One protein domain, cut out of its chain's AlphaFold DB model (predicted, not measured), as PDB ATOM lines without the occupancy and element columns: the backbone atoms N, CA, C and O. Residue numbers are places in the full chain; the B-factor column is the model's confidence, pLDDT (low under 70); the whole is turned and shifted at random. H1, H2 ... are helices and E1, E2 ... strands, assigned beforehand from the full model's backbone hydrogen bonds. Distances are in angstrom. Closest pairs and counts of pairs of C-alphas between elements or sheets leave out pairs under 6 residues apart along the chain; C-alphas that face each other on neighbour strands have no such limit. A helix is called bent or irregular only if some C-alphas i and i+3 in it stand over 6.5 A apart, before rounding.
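What this domain is: This is residues 7 to 118 of the 126 residues of an uncharacterized protein of Burkholderiales bacterium RIFCSPLOWO2_02_FULL_67_64 (UniProt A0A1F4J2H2). A single sheet of six strands is strongly twisted and curled like part of a barrel, open rather than closed, with one short helix, H1, packed across one face over its E4 to E6 side. E1, E2 and the first part of the bent strand E3 reach away from H1 and make the length of the whole. The printed part has 112 residues, with E1, E2, E3, E4, E5, E6 and H1 in that order along the chain; the sheet order is also E1 - E2 - E3 - E4 - E5 - E6, antiparallel throughout, and the class is mostly strand. It is only just compact, close to loose, with a radius of gyration of the C-alphas of 15.8 A, and it spans 43 by 31 by 22 A.

How they stand to each other: Residues 7 to 8 pair, antiparallel, with residues 11 to 12 of E1, the edge strand of residues 11 to 23. E1 and E2, residues 26 to 37, form a hairpin, with N 16 and O 32 2.8 A apart. E2 and E3, residues 45 to 64, form the next hairpin, with N 33 and O 48 at 2.9 A. E3 bends by 103 degrees at residue 59. E3 and E4, residues 67 to 76, form a hairpin, with N 62 and O 69 at 2.9 A; E4 bends by 57 degrees at residue 73. E4 and E5, residues 81 to 89, form a hairpin, with N 70 and O 86 at 2.8 A. E5 and the other edge strand, E6, residues 93 to 99, form the last hairpin, with N 85 and O 97 at 2.9 A. The six strands are a meander, each the antiparallel neighbour of the one before. The edge strands E1 and E6 are apart. H1, residues 108 to 117, is on the sheet at a height of 8.9 A, giving two layers, a helix on one face of a sheet. It lies over E6 and only just over E4 and E5, with 3 of its C-alphas on each of those two. It runs across the strands, at 74 degrees to E6 on the local plane. The closest C-alphas of E4 and H1, those of Ala 69 and Leu 108, are 6.9 A apart. In H1, 5 of 6 O i to N i+4 pairs are within hydrogen-bond range.

Where its parts are: E1 begins at C-alpha 11, (98.736, 88.915, 76.141), and is 38.0 A long. E2 measures 36.1 A, E3 36.8 A, E4 26.0 A, E5 25.2 A and E6 19.0 A. E3 ends at C-alpha 64, (107.808, 91.600, 114.428). H1, 14.7 A long, ends at C-alpha 117, (92.416, 90.237, 102.451).

The domain as a whole: The two C-alphas farthest apart, those of Gly 43 and Pro 102, are 43.4 A apart. The printed part has no cut. No link is long; those from E2 to E3 and from E6 to H1 are short, and the others are tight. The mean pLDDT of the printed part is 95.1, and no printed residue is under 70.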
ATOM      1  N   LYS A   7      96.011  88.576  82.835       94.25
ATOM      2  CA  LYS A   7      95.678  88.182  81.458       94.25
ATOM      3  C   LYS A   7      94.877  89.287  80.770       94.25
ATOM      4  O   LYS A   7      93.950  89.837  81.361       94.25
ATOM      5  N   THR A   8      95.216  89.597  79.524       90.06
ATOM      6  CA  THR A   8      94.522  90.586  78.692       90.06
ATOM      7  C   THR A   8      94.493  90.128  77.231       90.06
ATOM      8  O   THR A   8      95.459  90.249  76.478       90.06
ATOM      9  N   GLY A   9      93.373  89.526  76.823       90.00
ATOM     10  CA  GLY A   9      93.231  88.944  75.487       90.00
ATOM     11  C   GLY A   9      94.272  87.850  75.218       90.00
ATOM     12  O   GLY A   9      94.295  86.834  75.906       90.00
ATOM     13  N   ALA A  10      95.115  88.061  74.203       92.06
ATOM     14  CA  ALA A  10      96.208  87.157  73.824       92.06
ATOM     15  C   ALA A  10      97.559  87.509  74.482       92.06
ATOM     16  O   ALA A  10      98.606  86.990  74.086       92.06
ATOM     17  N   GLN A  11      97.556  88.436  75.438       95.19
ATOM     18  CA  GLN A  11      98.736  88.915  76.141       95.19
ATOM     19  C   GLN A  11      98.552  88.798  77.647       95.19
ATOM     20  O   GLN A  11      97.454  88.609  78.176       95.19
ATOM     21  N   SER A  12      99.653  88.975  78.356       96.69
ATOM     22  CA  SER A  12      99.646  89.073  79.802       96.69
ATOM     23  C   SER A  12     100.661  90.096  80.270       96.69
ATOM     24  O   SER A  12     101.571  90.481  79.529       96.69
ATOM     25  N   PHE A  13     100.490  90.584  81.492       96.00
ATOM     26  CA  PHE A  13     101.400  91.563  82.052       96.00
ATOM     27  C   PHE A  13     101.607  91.412  83.555       96.00
ATOM     28  O   PHE A  13     100.780  90.853  84.279       96.00
ATOM     29  N   LYS A  14     102.725  91.970  84.020       96.00
ATOM     30  CA  LYS A  14     103.041  92.169  85.437       96.00
ATOM     31  C   LYS A  14     103.383  93.627  85.678       96.00
ATOM     32  O   LYS A  14     104.148  94.216  84.910       96.00
ATOM     33  N   LYS A  15     102.880  94.208  86.768       95.12
ATOM     34  CA  LYS A  15     103.376  95.514  87.211       95.12
ATOM     35  C   LYS A  15     104.804  95.377  87.731       95.12
ATOM     36  O   LYS A  15     105.175  94.389  88.365       95.12
ATOM     37  N   MET A  16     105.614  96.391  87.503       94.88
ATOM     38  CA  MET A  16     106.929  96.544  88.102       94.88
ATOM     39  C   MET A  16     106.886  97.743  89.035       94.88
ATOM     40  O   MET A  16     106.425  98.808  88.646       94.88
ATOM     41  N   LEU A  17     107.410  97.565  90.242       95.75
ATOM     42  CA  LEU A  17     107.698  98.648  91.166       95.75
ATOM     43  C   LEU A  17     109.204  98.901  91.166       95.75
ATOM     44  O   LEU A  17     109.991  97.963  91.321       95.75
ATOM     45  N   ARG A  18     109.598 100.165  91.028       95.44
ATOM     46  CA  ARG A  18     110.963 100.644  91.224       95.44
ATOM     47  C   ARG A  18     110.941 101.711  92.313       95.44
ATOM     48  O   ARG A  18     110.415 102.799  92.113       95.44
ATOM     49  N   ALA A  19     111.533 101.381  93.453       94.56
ATOM     50  CA  ALA A  19     111.748 102.311  94.550       94.56
ATOM     51  C   ALA A  19     113.211 102.767  94.546       94.56
ATOM     52  O   ALA A  19     114.109 101.923  94.490       94.56
ATOM     53  N   SER A  20     113.452 104.077  94.599       96.56
ATOM     54  CA  SER A  20     114.806 104.642  94.710       96.56
ATOM     55  C   SER A  20     114.906 105.426  96.009       96.56
ATOM     56  O   SER A  20     114.161 106.379  96.196       96.56
ATOM     57  N   ILE A  21     115.793 105.017  96.916       95.88
ATOM     58  CA  ILE A  21     115.984 105.702  98.201       95.88
ATOM     59  C   ILE A  21     116.606 107.072  97.922       95.88
ATOM     60  O   ILE A  21     117.671 107.155  97.313       95.88
ATOM     61  N   THR A  22     115.931 108.134  98.354       96.81
ATOM     62  CA  THR A  22     116.345 109.532  98.132       96.81
ATOM     63  C   THR A  22     116.790 110.226  99.415       96.81
ATOM     64  O   THR A  22     117.332 111.327  99.365       96.81
ATOM     65  N   GLY A  23     116.568 109.599 100.568       95.69
ATOM     66  CA  GLY A  23     116.959 110.105 101.877       95.69
ATOM     67  C   GLY A  23     116.715 109.066 102.975       95.69
ATOM     68  O   GLY A  23     116.259 107.962 102.679       95.69
ATOM     69  N   PRO A  24     116.986 109.403 104.250       94.56
ATOM     70  CA  PRO A  24     116.894 108.450 105.362       94.56
ATOM     71  C   PRO A  24     115.503 107.827 105.536       94.56
ATOM     72  O   PRO A  24     115.384 106.663 105.904       94.56
ATOM     73  N   THR A  25     114.452 108.597 105.249       96.38
ATOM     74  CA  THR A  25     113.047 108.176 105.367       96.38
ATOM     75  C   THR A  25     112.241 108.464 104.101       96.38
ATOM     76  O   THR A  25     111.012 108.440 104.135       96.38
ATOM     77  N   THR A  26     112.904 108.742 102.976       97.44
ATOM     78  CA  THR A  26     112.235 109.114 101.726       97.44
ATOM     79  C   THR A  26     112.678 108.243 100.562       97.44
ATOM     80  O   THR A  26     113.849 107.865 100.442       97.44
ATOM     81  N   LEU A  27     111.730 107.936  99.681       97.50
ATOM     82  CA  LEU A  27     112.004 107.279  98.410       97.50
ATOM     83  C   LEU A  27     111.164 107.865  97.285       97.50
ATOM     84  O   LEU A  27     110.044 108.334  97.491       97.50
ATOM     85  N   ASP A  28     111.693 107.748  96.078       97.81
ATOM     86  CA  ASP A  28     110.949 107.929  94.846       97.81
ATOM     87  C   ASP A  28     110.230 106.636  94.473       97.81
ATOM     88  O   ASP A  28     110.827 105.555  94.431       97.81
ATOM     89  N   TYR A  29     108.943 106.773  94.173       97.19
ATOM     90  CA  TYR A  29     108.056 105.698  93.757       97.19
ATOM     91  C   TYR A  29     107.840 105.758  92.247       97.19
ATOM     92  O   TYR A  29     107.287 106.735  91.730       97.19
ATOM     93  N   ALA A  30     108.256 104.714  91.537       97.56
ATOM     94  CA  ALA A  30     108.050 104.581  90.104       97.56
ATOM     95  C   ALA A  30     107.432 103.224  89.759       97.56
ATOM     96  O   ALA A  30     107.798 102.199  90.334       97.56
ATOM     97  N   GLU A  31     106.530 103.209  88.782       96.69
ATOM     98  CA  GLU A  31     105.931 101.975  88.272       96.69
ATOM     99  C   GLU A  31     106.174 101.811  86.777       96.69
ATOM    100  O   GLU A  31     106.245 102.781  86.023       96.69
ATOM    101  N   GLY A  32     106.277 100.557  86.353       96.81
ATOM    102  CA  GLY A  32     106.288 100.152  84.955       96.81
ATOM    103  C   GLY A  32     105.437  98.905  84.743       96.81
ATOM    104  O   GLY A  32     104.871  98.349  85.686       96.81
ATOM    105  N   VAL A  33     105.366  98.443  83.501       96.12
ATOM    106  CA  VAL A  33     104.638  97.229  83.125       96.12
ATOM    107  C   VAL A  33     105.527  96.368  82.242       96.12
ATOM    108  O   VAL A  33     106.110  96.855  81.273       96.12
ATOM    109  N   LEU A  34     105.634  95.088  82.586       95.94
ATOM    110  CA  LEU A  34     106.210  94.065  81.724       95.94
ATOM    111  C   LEU A  34     105.078  93.361  80.993       95.94
ATOM    112  O   LEU A  34     104.223  92.765  81.646       95.94
ATOM    113  N   THR A  35     105.090  93.415  79.668       96.50
ATOM    114  CA  THR A  35     104.113  92.739  78.809       96.50
ATOM    115  C   THR A  35     104.753  91.524  78.153       96.50
ATOM    116  O   THR A  35     105.887  91.598  77.676       96.50
ATOM    117  N   PHE A  36     104.015  90.423  78.109       96.62
ATOM    118  CA  PHE A  36     104.428  89.135  77.564       96.62
ATOM    119  C   PHE A  36     103.484  88.719  76.433       96.62
ATOM    120  O   PHE A  36     102.300  89.074  76.431       96.62
ATOM    121  N   GLY A  37     104.005  87.944  75.481       94.00
ATOM    122  CA  GLY A  37     103.164  87.218  74.528       94.00
ATOM    123  C   GLY A  37     102.500  86.022  75.215       94.00
ATOM    124  O   GLY A  37     103.165  85.291  75.945       94.00
ATOM    125  N   GLY A  38     101.201  85.816  74.997       92.44
ATOM    126  CA  GLY A  38     100.446  84.748  75.656       92.44
ATOM    127  C   GLY A  38     100.032  85.090  77.088       92.44
ATOM    128  O   GLY A  38     100.183  86.220  77.549       92.44
ATOM    129  N   ASN A  39      99.485  84.104  77.801       93.44
ATOM    130  CA  ASN A  39      98.672  84.340  78.999       93.44
ATOM    131  C   ASN A  39      99.362  84.039  80.339       93.44
ATOM    132  O   ASN A  39      98.762  84.273  81.384       93.44
ATOM    133  N   ASP A  40     100.601  83.552  80.327       93.25
ATOM    134  CA  ASP A  40     101.239  83.000  81.533       93.25
ATOM    135  C   ASP A  40     102.403  83.851  82.062       93.25
ATOM    136  O   ASP A  40     103.155  83.411  82.931       93.25
ATOM    137  N   CYS A  41     102.561  85.085  81.562       94.12
ATOM    138  CA  CYS A  41     103.659  85.995  81.905       94.12
ATOM    139  C   CYS A  41     105.038  85.310  81.881       94.12
ATOM    140  O   CYS A  41     105.843  85.466  82.805       94.12
ATOM    141  N   ALA A  42     105.274  84.515  80.837       93.25
ATOM    142  CA  ALA A  42     106.465  83.702  80.658       93.25
ATOM    143  C   ALA A  42     107.174  84.059  79.345       93.25
ATOM    144  O   ALA A  42     106.550  84.511  78.385       93.25
ATOM    145  N   GLY A  43     108.488  83.832  79.300       92.50
ATOM    146  CA  GLY A  43     109.308  84.095  78.119       92.50
ATOM    147  C   GLY A  43     109.705  85.564  77.948       92.50
ATOM    148  O   GLY A  43     109.807  86.321  78.917       92.50
ATOM    149  N   ALA A  44     109.993  85.948  76.701       93.94
ATOM    150  CA  ALA A  44     110.445  87.293  76.366       93.94
ATOM    151  C   ALA A  44     109.376  88.339  76.713       93.94
ATOM    152  O   ALA A  44     108.188  88.153  76.446       93.94
ATOM    153  N   SER A  45     109.815  89.460  77.285       94.88
ATOM    154  CA  SER A  45     108.933  90.550  77.692       94.88
ATOM    155  C   SER A  45     109.387  91.888  77.135       94.88
ATOM    156  O   SER A  45     110.568  92.105  76.856       94.88
ATOM    157  N   ARG A  46     108.427  92.801  76.998       96.06
ATOM    158  CA  ARG A  46     108.669  94.211  76.705       96.06
ATOM    159  C   ARG A  46     108.364  95.033  77.949       96.06
ATOM    160  O   ARG A  46     107.277  94.921  78.512       96.06
ATOM    161  N   LEU A  47     109.308  95.880  78.346       95.12
ATOM    162  CA  LEU A  47     109.126  96.832  79.437       95.12
ATOM    163  C   LEU A  47     108.591  98.167  78.904       95.12
ATOM    164  O   LEU A  47     109.135  98.721  77.949       95.12
ATOM    165  N   ALA A  48     107.560  98.694  79.558       96.00
ATOM    166  CA  ALA A  48     107.139 100.088  79.467       96.00
ATOM    167  C   ALA A  48     107.365 100.782  80.824       96.00
ATOM    168  O   ALA A  48     106.923 100.277  81.859       96.00
ATOM    169  N   GLY A  49     108.051 101.930  80.824       94.94
ATOM    170  CA  GLY A  49     108.503 102.614  82.046       94.94
ATOM    171  C   GLY A  49     109.832 102.054  82.600       94.94
ATOM    172  O   GLY A  49     110.612 101.498  81.824       94.94
ATOM    173  N   PRO A  50     110.113 102.177  83.918       94.19
ATOM    174  CA  PRO A  50     109.246 102.755  84.944       94.19
ATOM    175  C   PRO A  50     109.225 104.290  84.915       94.19
ATOM    176  O   PRO A  50     110.253 104.930  84.708       94.19
ATOM    177  N   SER A  51     108.057 104.871  85.180       97.25
ATOM    178  CA  SER A  51     107.864 106.320  85.312       97.25
ATOM    179  C   SER A  51     107.630 106.684  86.772       97.25
ATOM    180  O   SER A  51     106.897 105.989  87.478       97.25
ATOM    181  N   LYS A  52     108.236 107.782  87.236       96.81
ATOM    182  CA  LYS A  52     108.015 108.297  88.593       96.81
ATOM    183  C   LYS A  52     106.554 108.719  88.754       96.81
ATOM    184  O   LYS A  52     106.070 109.556  87.999       96.81
ATOM    185  N   LEU A  53     105.876 108.154  89.751       97.06
ATOM    186  CA  LEU A  53     104.495 108.492  90.106       97.06
ATOM    187  C   LEU A  53     104.406 109.315  91.394       97.06
ATOM    188  O   LEU A  53     103.365 109.912  91.662       97.06
ATOM    189  N   GLY A  54     105.496 109.420  92.156       97.56
ATOM    190  CA  GLY A  54     105.588 110.331  93.290       97.56
ATOM    191  C   GLY A  54     106.760 110.018  94.212       97.56
ATOM    192  O   GLY A  54     107.730 109.377  93.805       97.56
ATOM    193  N   SER A  55     106.639 110.449  95.462       97.94
ATOM    194  CA  SER A  55     107.601 110.185  96.533       97.94
ATOM    195  C   SER A  55     106.889 109.814  97.827       97.94
ATOM    196  O   SER A  55     105.887 110.442  98.178       97.94
ATOM    197  N   VAL A  56     107.423 108.838  98.551       97.75
ATOM    198  CA  VAL A  56     106.921 108.422  99.865       97.75
ATOM    199  C   VAL A  56     107.845 108.971 100.942       97.75
ATOM    200  O   VAL A  56     109.064 108.857 100.818       97.75
ATOM    201  N   SER A  57     107.265 109.555 101.989       97.69
ATOM    202  CA  SER A  57     107.980 109.990 103.195       97.69
ATOM    203  C   SER A  57     107.470 109.204 104.396       97.69
ATOM    204  O   SER A  57     106.314 109.356 104.787       97.69
ATOM    205  N   PHE A  58     108.316 108.354 104.971       97.38
ATOM    206  CA  PHE A  58     107.970 107.529 106.124       97.38
ATOM    207  C   PHE A  58     108.095 108.319 107.424       97.38
ATOM    208  O   PHE A  58     109.097 108.992 107.664       97.38
ATOM    209  N   ALA A  59     107.078 108.198 108.272       95.62
ATOM    210  CA  ALA A  59     107.021 108.855 109.575       95.62
ATOM    211  C   ALA A  59     107.239 107.870 110.729       95.62
ATOM    212  O   ALA A  59     107.724 108.257 111.790       95.62
ATOM    213  N   ARG A  60     106.878 106.597 110.536       95.00
ATOM    214  CA  ARG A  60     107.021 105.559 111.559       95.00
ATOM    215  C   ARG A  60     107.186 104.177 110.947       95.00
ATOM    216  O   ARG A  60     106.771 103.931 109.812       95.00
ATOM    217  N   SER A  61     107.736 103.264 111.733       96.75
ATOM    218  CA  SER A  61     107.875 101.859 111.373       96.75
ATOM    219  C   SER A  61     107.746 100.961 112.589       96.75
ATOM    220  O   SER A  61     108.201 101.319 113.671       96.75
ATOM    221  N   GLU A  62     107.197  99.773 112.384       97.44
ATOM    222  CA  GLU A  62     107.074  98.721 113.388       97.44
ATOM    223  C   GLU A  62     107.394  97.382 112.721       97.44
ATOM    224  O   GLU A  62     107.134  97.193 111.529       97.44
ATOM    225  N   ALA A  63     107.953  96.439 113.476       96.75
ATOM    226  CA  ALA A  63     108.224  95.100 112.973       96.75
ATOM    227  C   ALA A  63     108.094  94.036 114.063       96.75
ATOM    228  O   ALA A  63     108.345  94.286 115.241       96.75
ATOM    229  N   ASN A  64     107.734  92.827 113.644       94.62
ATOM    230  CA  ASN A  64     107.808  91.600 114.428       94.62
ATOM    231  C   ASN A  64     108.329  90.449 113.544       94.62
ATOM    232  O   ASN A  64     108.738  90.665 112.404       94.62
ATOM    233  N   GLN A  65     108.310  89.212 114.050       88.75
ATOM    234  CA  GLN A  65     108.831  88.043 113.324       88.75
ATOM    235  C   GLN A  65     108.104  87.730 112.002       88.75
ATOM    236  O   GLN A  65     108.677  87.075 111.135       88.75
ATOM    237  N   GLY A  66     106.849  88.161 111.843       91.12
ATOM    238  CA  GLY A  66     106.010  87.831 110.689       91.12
ATOM    239  C   GLY A  66     105.722  88.997 109.744       91.12
ATOM    240  O   GLY A  66     105.175  88.768 108.665       91.12
ATOM    241  N   LEU A  67     106.039  90.234 110.132       96.00
ATOM    242  CA  LEU A  67     105.677  91.429 109.377       96.00
ATOM    243  C   LEU A  67     106.528  92.630 109.796       96.00
ATOM    244  O   LEU A  67     106.653  92.916 110.986       96.00
ATOM    245  N   ALA A  68     107.021  93.383 108.818       97.44
ATOM    246  CA  ALA A  68     107.450  94.765 109.011       97.44
ATOM    247  C   ALA A  68     106.490  95.709 108.282       97.44
ATOM    248  O   ALA A  68     106.025  95.385 107.188       97.44
ATOM    249  N   ALA A  69     106.203  96.868 108.868       97.75
ATOM    250  CA  ALA A  69     105.365  97.902 108.278       97.75
ATOM    251  C   ALA A  69     105.999  99.285 108.461       97.75
ATOM    252  O   ALA A  69     106.511  99.616 109.530       97.75
ATOM    253  N   HIS A  70     105.939 100.099 107.411       97.50
ATOM    254  CA  HIS A  70     106.374 101.490 107.399       97.50
ATOM    255  C   HIS A  70     105.205 102.361 106.960       97.50
ATOM    256  O   HIS A  70     104.721 102.221 105.838       97.50
ATOM    257  N   TRP A  71     104.766 103.267 107.829       98.00
ATOM    258  CA  TRP A  71     103.709 104.223 107.519       98.00
ATOM    259  C   TRP A  71     104.337 105.521 107.042       98.00
ATOM    260  O   TRP A  71     105.308 106.017 107.626       98.00
ATOM    261  N   GLY A  72     103.756 106.090 106.001       96.75
ATOM    262  CA  GLY A  72     104.203 107.345 105.433       96.75
ATOM    263  C   GLY A  72     103.107 108.069 104.675       96.75
ATOM    264  O   GLY A  72     102.010 107.554 104.476       96.75
ATOM    265  N   GLU A  73     103.435 109.272 104.232       97.56
ATOM    266  CA  GLU A  73     102.645 110.012 103.256       97.56
ATOM    267  C   GLU A  73     103.194 109.701 101.863       97.56
ATOM    268  O   GLU A  73     104.399 109.828 101.619       97.56
ATOM    269  N   PHE A  74     102.318 109.313 100.937       97.75
ATOM    270  CA  PHE A  74     102.648 109.269  99.521       97.75
ATOM    271  C   PHE A  74     102.144 110.540  98.842       97.75
ATOM    272  O   PHE A  74     100.945 110.826  98.824       97.75
ATOM    273  N   ARG A  75     103.078 111.302  98.268       97.81
ATOM    274  CA  ARG A  75     102.790 112.489  97.465       97.81
ATOM    275  C   ARG A  75     102.971 112.156  95.992       97.81
ATOM    276  O   ARG A  75     104.085 111.860  95.557       97.81
ATOM    277  N   THR A  76     101.889 112.222  95.224       97.12
ATOM    278  CA  THR A  76     101.911 111.926  93.788       97.12
ATOM    279  C   THR A  76     102.532 113.067  92.984       97.12
ATOM    280  O   THR A  76     102.621 114.211  93.441       97.12
ATOM    281  N   VAL A  77     102.907 112.786  91.735       96.44
ATOM    282  CA  VAL A  77     103.355 113.811  90.773       96.44
ATOM    283  C   VAL A  77     102.284 114.863  90.463       96.44
ATOM    284  O   VAL A  77     102.619 115.982  90.090       96.44
ATOM    285  N   THR A  78     101.003 114.549  90.683       96.25
ATOM    286  CA  THR A  78      99.876 115.492  90.568       96.25
ATOM    287  C   THR A  78      99.626 116.285  91.855       96.25
ATOM    288  O   THR A  78      98.613 116.967  91.970       96.25
ATOM    289  N   SER A  79     100.535 116.213  92.835       93.56
ATOM    290  CA  SER A  79     100.426 116.853  94.155       93.56
ATOM    291  C   SER A  79      99.262 116.377  95.037       93.56
ATOM    292  O   SER A  79      98.949 117.028  96.032       93.56
ATOM    293  N   THR A  80      98.674 115.216  94.741       95.50
ATOM    294  CA  THR A  80      97.729 114.536  95.638       95.50
ATOM    295  C   THR A  80      98.493 113.854  96.772       95.50
ATOM    296  O   THR A  80      99.621 113.395  96.572       95.50
ATOM    297  N   ARG A  81      97.895 113.789  97.965       96.00
ATOM    298  CA  ARG A  81      98.496 113.182  99.161       96.00
ATOM    299  C   ARG A  81      97.549 112.165  99.775       96.00
ATOM    300  O   ARG A  81      96.348 112.419  99.828       96.00
ATOM    301  N   PHE A  82      98.093 111.048 100.237       95.38
ATOM    302  CA  PHE A  82      97.364 110.036 100.997       95.38
ATOM    303  C   PHE A  82      98.326 109.206 101.850       95.38
ATOM    304  O   PHE A  82      99.543 109.233 101.638       95.38
ATOM    305  N   GLY A  83      97.781 108.494 102.834       97.00
ATOM    306  CA  GLY A  83      98.556 107.594 103.673       97.00
ATOM    307  C   GLY A  83      98.987 106.374 102.866       97.00
ATOM    308  O   GLY A  83      98.239 105.850 102.044       97.00
ATOM    309  N   ALA A  84     100.207 105.909 103.085       96.75
ATOM    310  CA  ALA A  84     100.716 104.698 102.469       96.75
ATOM    311  C   ALA A  84     101.421 103.847 103.516       96.75
ATOM    312  O   ALA A  84     102.234 104.346 104.299       96.75
ATOM    313  N   ILE A  85     101.146 102.547 103.487       97.62
ATOM    314  CA  ILE A  85     101.800 101.579 104.362       97.62
ATOM    315  C   ILE A  85     102.556 100.586 103.497       97.62
ATOM    316  O   ILE A  85     101.977  99.852 102.693       97.62
ATOM    317  N   TRP A  86     103.872 100.578 103.661       97.19
ATOM    318  CA  TRP A  86     104.768  99.649 102.990       97.19
ATOM    319  C   TRP A  86     105.042  98.495 103.919       97.19
ATOM    320  O   TRP A  86     105.563  98.686 105.016       97.19
ATOM    321  N   THR A  87     104.686  97.297 103.480       97.25
ATOM    322  CA  THR A  87     104.745  96.115 104.329       97.25
ATOM    323  C   THR A  87     105.652  95.066 103.724       97.25
ATOM    324  O   THR A  87     105.556  94.763 102.535       97.25
ATOM    325  N   LEU A  88     106.536  94.505 104.539       95.69
ATOM    326  CA  LEU A  88     107.410  93.414 104.146       95.69
ATOM    327  C   LEU A  88     106.989  92.148 104.883       95.69
ATOM    328  O   LEU A  88     107.068  92.064 106.111       95.69
ATOM    329  N   ARG A  89     106.533  91.167 104.108       91.69
ATOM    330  CA  ARG A  89     106.163  89.827 104.568       91.69
ATOM    331  C   ARG A  89     107.335  88.848 104.371       91.69
ATOM    332  O   ARG A  89     108.278  89.164 103.633       91.69
ATOM    333  N   PRO A  90     107.278  87.640 104.965       87.94
ATOM    334  CA  PRO A  90     108.259  86.588 104.716       87.94
ATOM    335  C   PRO A  90     108.443  86.304 103.218       87.94
ATOM    336  O   PRO A  90     107.542  86.539 102.411       87.94
ATOM    337  N   ALA A  91     109.617  85.784 102.850       86.06
ATOM    338  CA  ALA A  91     110.023  85.564 101.454       86.06
ATOM    339  C   ALA A  91     110.170  86.855 100.609       86.06
ATOM    340  O   ALA A  91     110.072  86.815  99.383       86.06
ATOM    341  N   ASN A  92     110.470  87.991 101.252       88.88
ATOM    342  CA  ASN A  92     110.703  89.291 100.603       88.88
ATOM    343  C   ASN A  92     109.511  89.772  99.762       88.88
ATOM    344  O   ASN A  92     109.683  90.328  98.673       88.88
ATOM    345  N   LEU A  93     108.300  89.528 100.264       93.44
ATOM    346  CA  LEU A  93     107.073  89.934  99.598       93.44
ATOM    347  C   LEU A  93     106.651  91.315 100.110       93.44
ATOM    348  O   LEU A  93     106.190  91.459 101.243       93.44
ATOM    349  N   LEU A  94     106.830  92.325  99.266       95.62
ATOM    350  CA  LEU A  94     106.489  93.717  99.529       95.62
ATOM    351  C   LEU A  94     105.039  93.990  99.114       95.62
ATOM    352  O   LEU A  94     104.728  93.976  97.925       95.62
ATOM    353  N   CYS A  95     104.153  94.274 100.062       95.88
ATOM    354  CA  CYS A  95     102.779  94.688  99.774       95.88
ATOM    355  C   CYS A  95     102.601  96.170 100.124       95.88
ATOM    356  O   CYS A  95     103.099  96.640 101.150       95.88
ATOM    357  N   LEU A  96     101.880  96.897  99.272       95.25
ATOM    358  CA  LEU A  96     101.577  98.312  99.458       95.25
ATOM    359  C   LEU A  96     100.097  98.456  99.791       95.25
ATOM    360  O   LEU A  96      99.254  97.959  99.044       95.25
ATOM    361  N   LEU A  97      99.791  99.136 100.891       95.31
ATOM    362  CA  LEU A  97      98.424  99.458 101.279       95.31
ATOM    363  C   LEU A  97      98.199 100.962 101.165       95.31
ATOM    364  O   LEU A  97      99.034 101.756 101.607       95.31
ATOM    365  N   GLY A  98      97.057 101.333 100.587       93.19
ATOM    366  CA  GLY A  98      96.514 102.676 100.746       93.19
ATOM    367  C   GLY A  98      95.989 102.861 102.167       93.19
ATOM    368  O   GLY A  98      95.512 101.910 102.791       93.19
ATOM    369  N   ASP A  99      96.111 104.078 102.673       94.00
ATOM    370  CA  ASP A  99      95.729 104.462 104.025       94.00
ATOM    371  C   ASP A  99      95.274 105.931 104.047       94.00
ATOM    372  O   ASP A  99      95.412 106.666 103.061       94.00
ATOM    373  N   GLU A 100      94.725 106.362 105.174       92.81
ATOM    374  CA  GLU A 100      94.274 107.737 105.384       92.81
ATOM    375  C   GLU A 100      95.312 108.573 106.145       92.81
ATOM    376  O   GLU A 100      96.310 108.071 106.667       92.81
ATOM    377  N   ILE A 101      95.086 109.888 106.179       90.00
ATOM    378  CA  ILE A 101      95.854 110.827 106.999       90.00
ATOM    379  C   ILE A 101      94.849 111.546 107.911       90.00
ATOM    380  O   ILE A 101      94.112 112.398 107.411       90.00
ATOM    381  N   PRO A 102      94.803 111.250 109.227       88.81
ATOM    382  CA  PRO A 102      95.626 110.282 109.970       88.81
ATOM    383  C   PRO A 102      95.303 108.810 109.640       88.81
ATOM    384  O   PRO A 102      94.237 108.505 109.121       88.81
ATOM    385  N   THR A 103      96.233 107.900 109.958       92.56
ATOM    386  CA  THR A 103      96.126 106.462 109.633       92.56
ATOM    387  C   THR A 103      94.906 105.795 110.270       92.56
ATOM    388  O   THR A 103      94.651 105.967 111.465       92.56
ATOM    389  N   ILE A 104      94.206 104.960 109.498       94.00
ATOM    390  CA  ILE A 104      93.139 104.075 109.999       94.00
ATOM    391  C   ILE A 104      93.672 102.689 110.394       94.00
ATOM    392  O   ILE A 104      92.940 101.864 110.940       94.00
ATOM    393  N   GLN A 105      94.961 102.427 110.155       95.44
ATOM    394  CA  GLN A 105      95.649 101.179 110.494       95.44
ATOM    395  C   GLN A 105      96.780 101.456 111.503       95.44
ATOM    396  O   GLN A 105      97.966 101.370 111.164       95.44
ATOM    397  N   PRO A 106      96.450 101.797 112.764       94.44
ATOM    398  CA  PRO A 106      97.410 102.355 113.712       94.44
ATOM    399  C   PRO A 106      98.409 101.338 114.281       94.44
ATOM    400  O   PRO A 106      99.375 101.765 114.909       94.44
ATOM    401  N   SER A 107      98.254 100.036 114.037       95.69
ATOM    402  CA  SER A 107      99.110  98.982 114.600       95.69
ATOM    403  C   SER A 107      99.493  97.917 113.570       95.69
ATOM    404  O   SER A 107      98.788  97.716 112.576       95.69
ATOM    405  N   LEU A 108     100.549  97.144 113.853       96.38
ATOM    406  CA  LEU A 108     100.865  95.933 113.079       96.38
ATOM    407  C   LEU A 108      99.704  94.933 112.995       96.38
ATOM    408  O   LEU A 108      99.562  94.260 111.977       96.38
ATOM    409  N   SER A 109      98.873  94.813 114.036       95.50
ATOM    410  CA  SER A 109      97.718  93.908 114.014       95.50
ATOM    411  C   SER A 109      96.645  94.364 113.023       95.50
ATOM    412  O   SER A 109      96.133  93.531 112.277       95.50
ATOM    413  N   ALA A 110      96.359  95.669 112.954       95.88
ATOM    414  CA  ALA A 110      95.434  96.237 111.976       95.88
ATOM    415  C   ALA A 110      95.959  96.050 110.544       95.88
ATOM    416  O   ALA A 110      95.239  95.553 109.681       95.88
ATOM    417  N   VAL A 111      97.244  96.342 110.322       96.69
ATOM    418  CA  VAL A 111      97.902  96.127 109.024       96.69
ATOM    419  C   VAL A 111      97.874  94.651 108.621       96.69
ATOM    420  O   VAL A 111      97.576  94.325 107.476       96.69
ATOM    421  N   SER A 112      98.151  93.742 109.557       95.19
ATOM    422  CA  SER A 112      98.093  92.297 109.314       95.19
ATOM    423  C   SER A 112      96.687  91.840 108.910       95.19
ATOM    424  O   SER A 112      96.541  91.076 107.956       95.19
ATOM    425  N   ALA A 113      95.646  92.355 109.575       95.00
ATOM    426  CA  ALA A 113      94.257  92.062 109.230       95.00
ATOM    427  C   ALA A 113      93.899  92.551 107.815       95.00
ATOM    428  O   ALA A 113      93.290  91.807 107.047       95.00
ATOM    429  N   SER A 114      94.342  93.751 107.429       94.25
ATOM    430  CA  SER A 114      94.171  94.257 106.062       94.25
ATOM    431  C   SER A 114      94.952  93.430 105.039       94.25
ATOM    432  O   SER A 114      94.424  93.097 103.983       94.25
ATOM    433  N   LEU A 115      96.183  93.012 105.345       93.69
ATOM    434  CA  LEU A 115      96.971  92.152 104.454       93.69
ATOM    435  C   LEU A 115      96.379  90.754 104.268       93.69
ATOM    436  O   LEU A 115      96.645  90.128 103.242       93.69
ATOM    437  N   ALA A 116      95.599  90.255 105.227       92.75
ATOM    438  CA  ALA A 116      94.930  88.963 105.105       92.75
ATOM    439  C   ALA A 116      93.894  88.944 103.966       92.75
ATOM    440  O   ALA A 116      93.613  87.878 103.422       92.75
ATOM    441  N   THR A 117      93.367  90.108 103.567       91.75
ATOM    442  CA  THR A 117      92.416  90.237 102.451       91.75
ATOM    443  C   THR A 117      93.096  90.538 101.113       91.75
ATOM    444  O   THR A 117      92.461  90.429 100.066       91.75
ATOM    445  N   VAL A 118      94.391  90.877 101.119       90.44
ATOM    446  CA  VAL A 118      95.165  91.186  99.912       90.44
ATOM    447  C   VAL A 118      95.772  89.901  99.337       90.44
ATOM    448  O   VAL A 118      96.633  89.286  99.978       90.44
TER     449      VAL A 118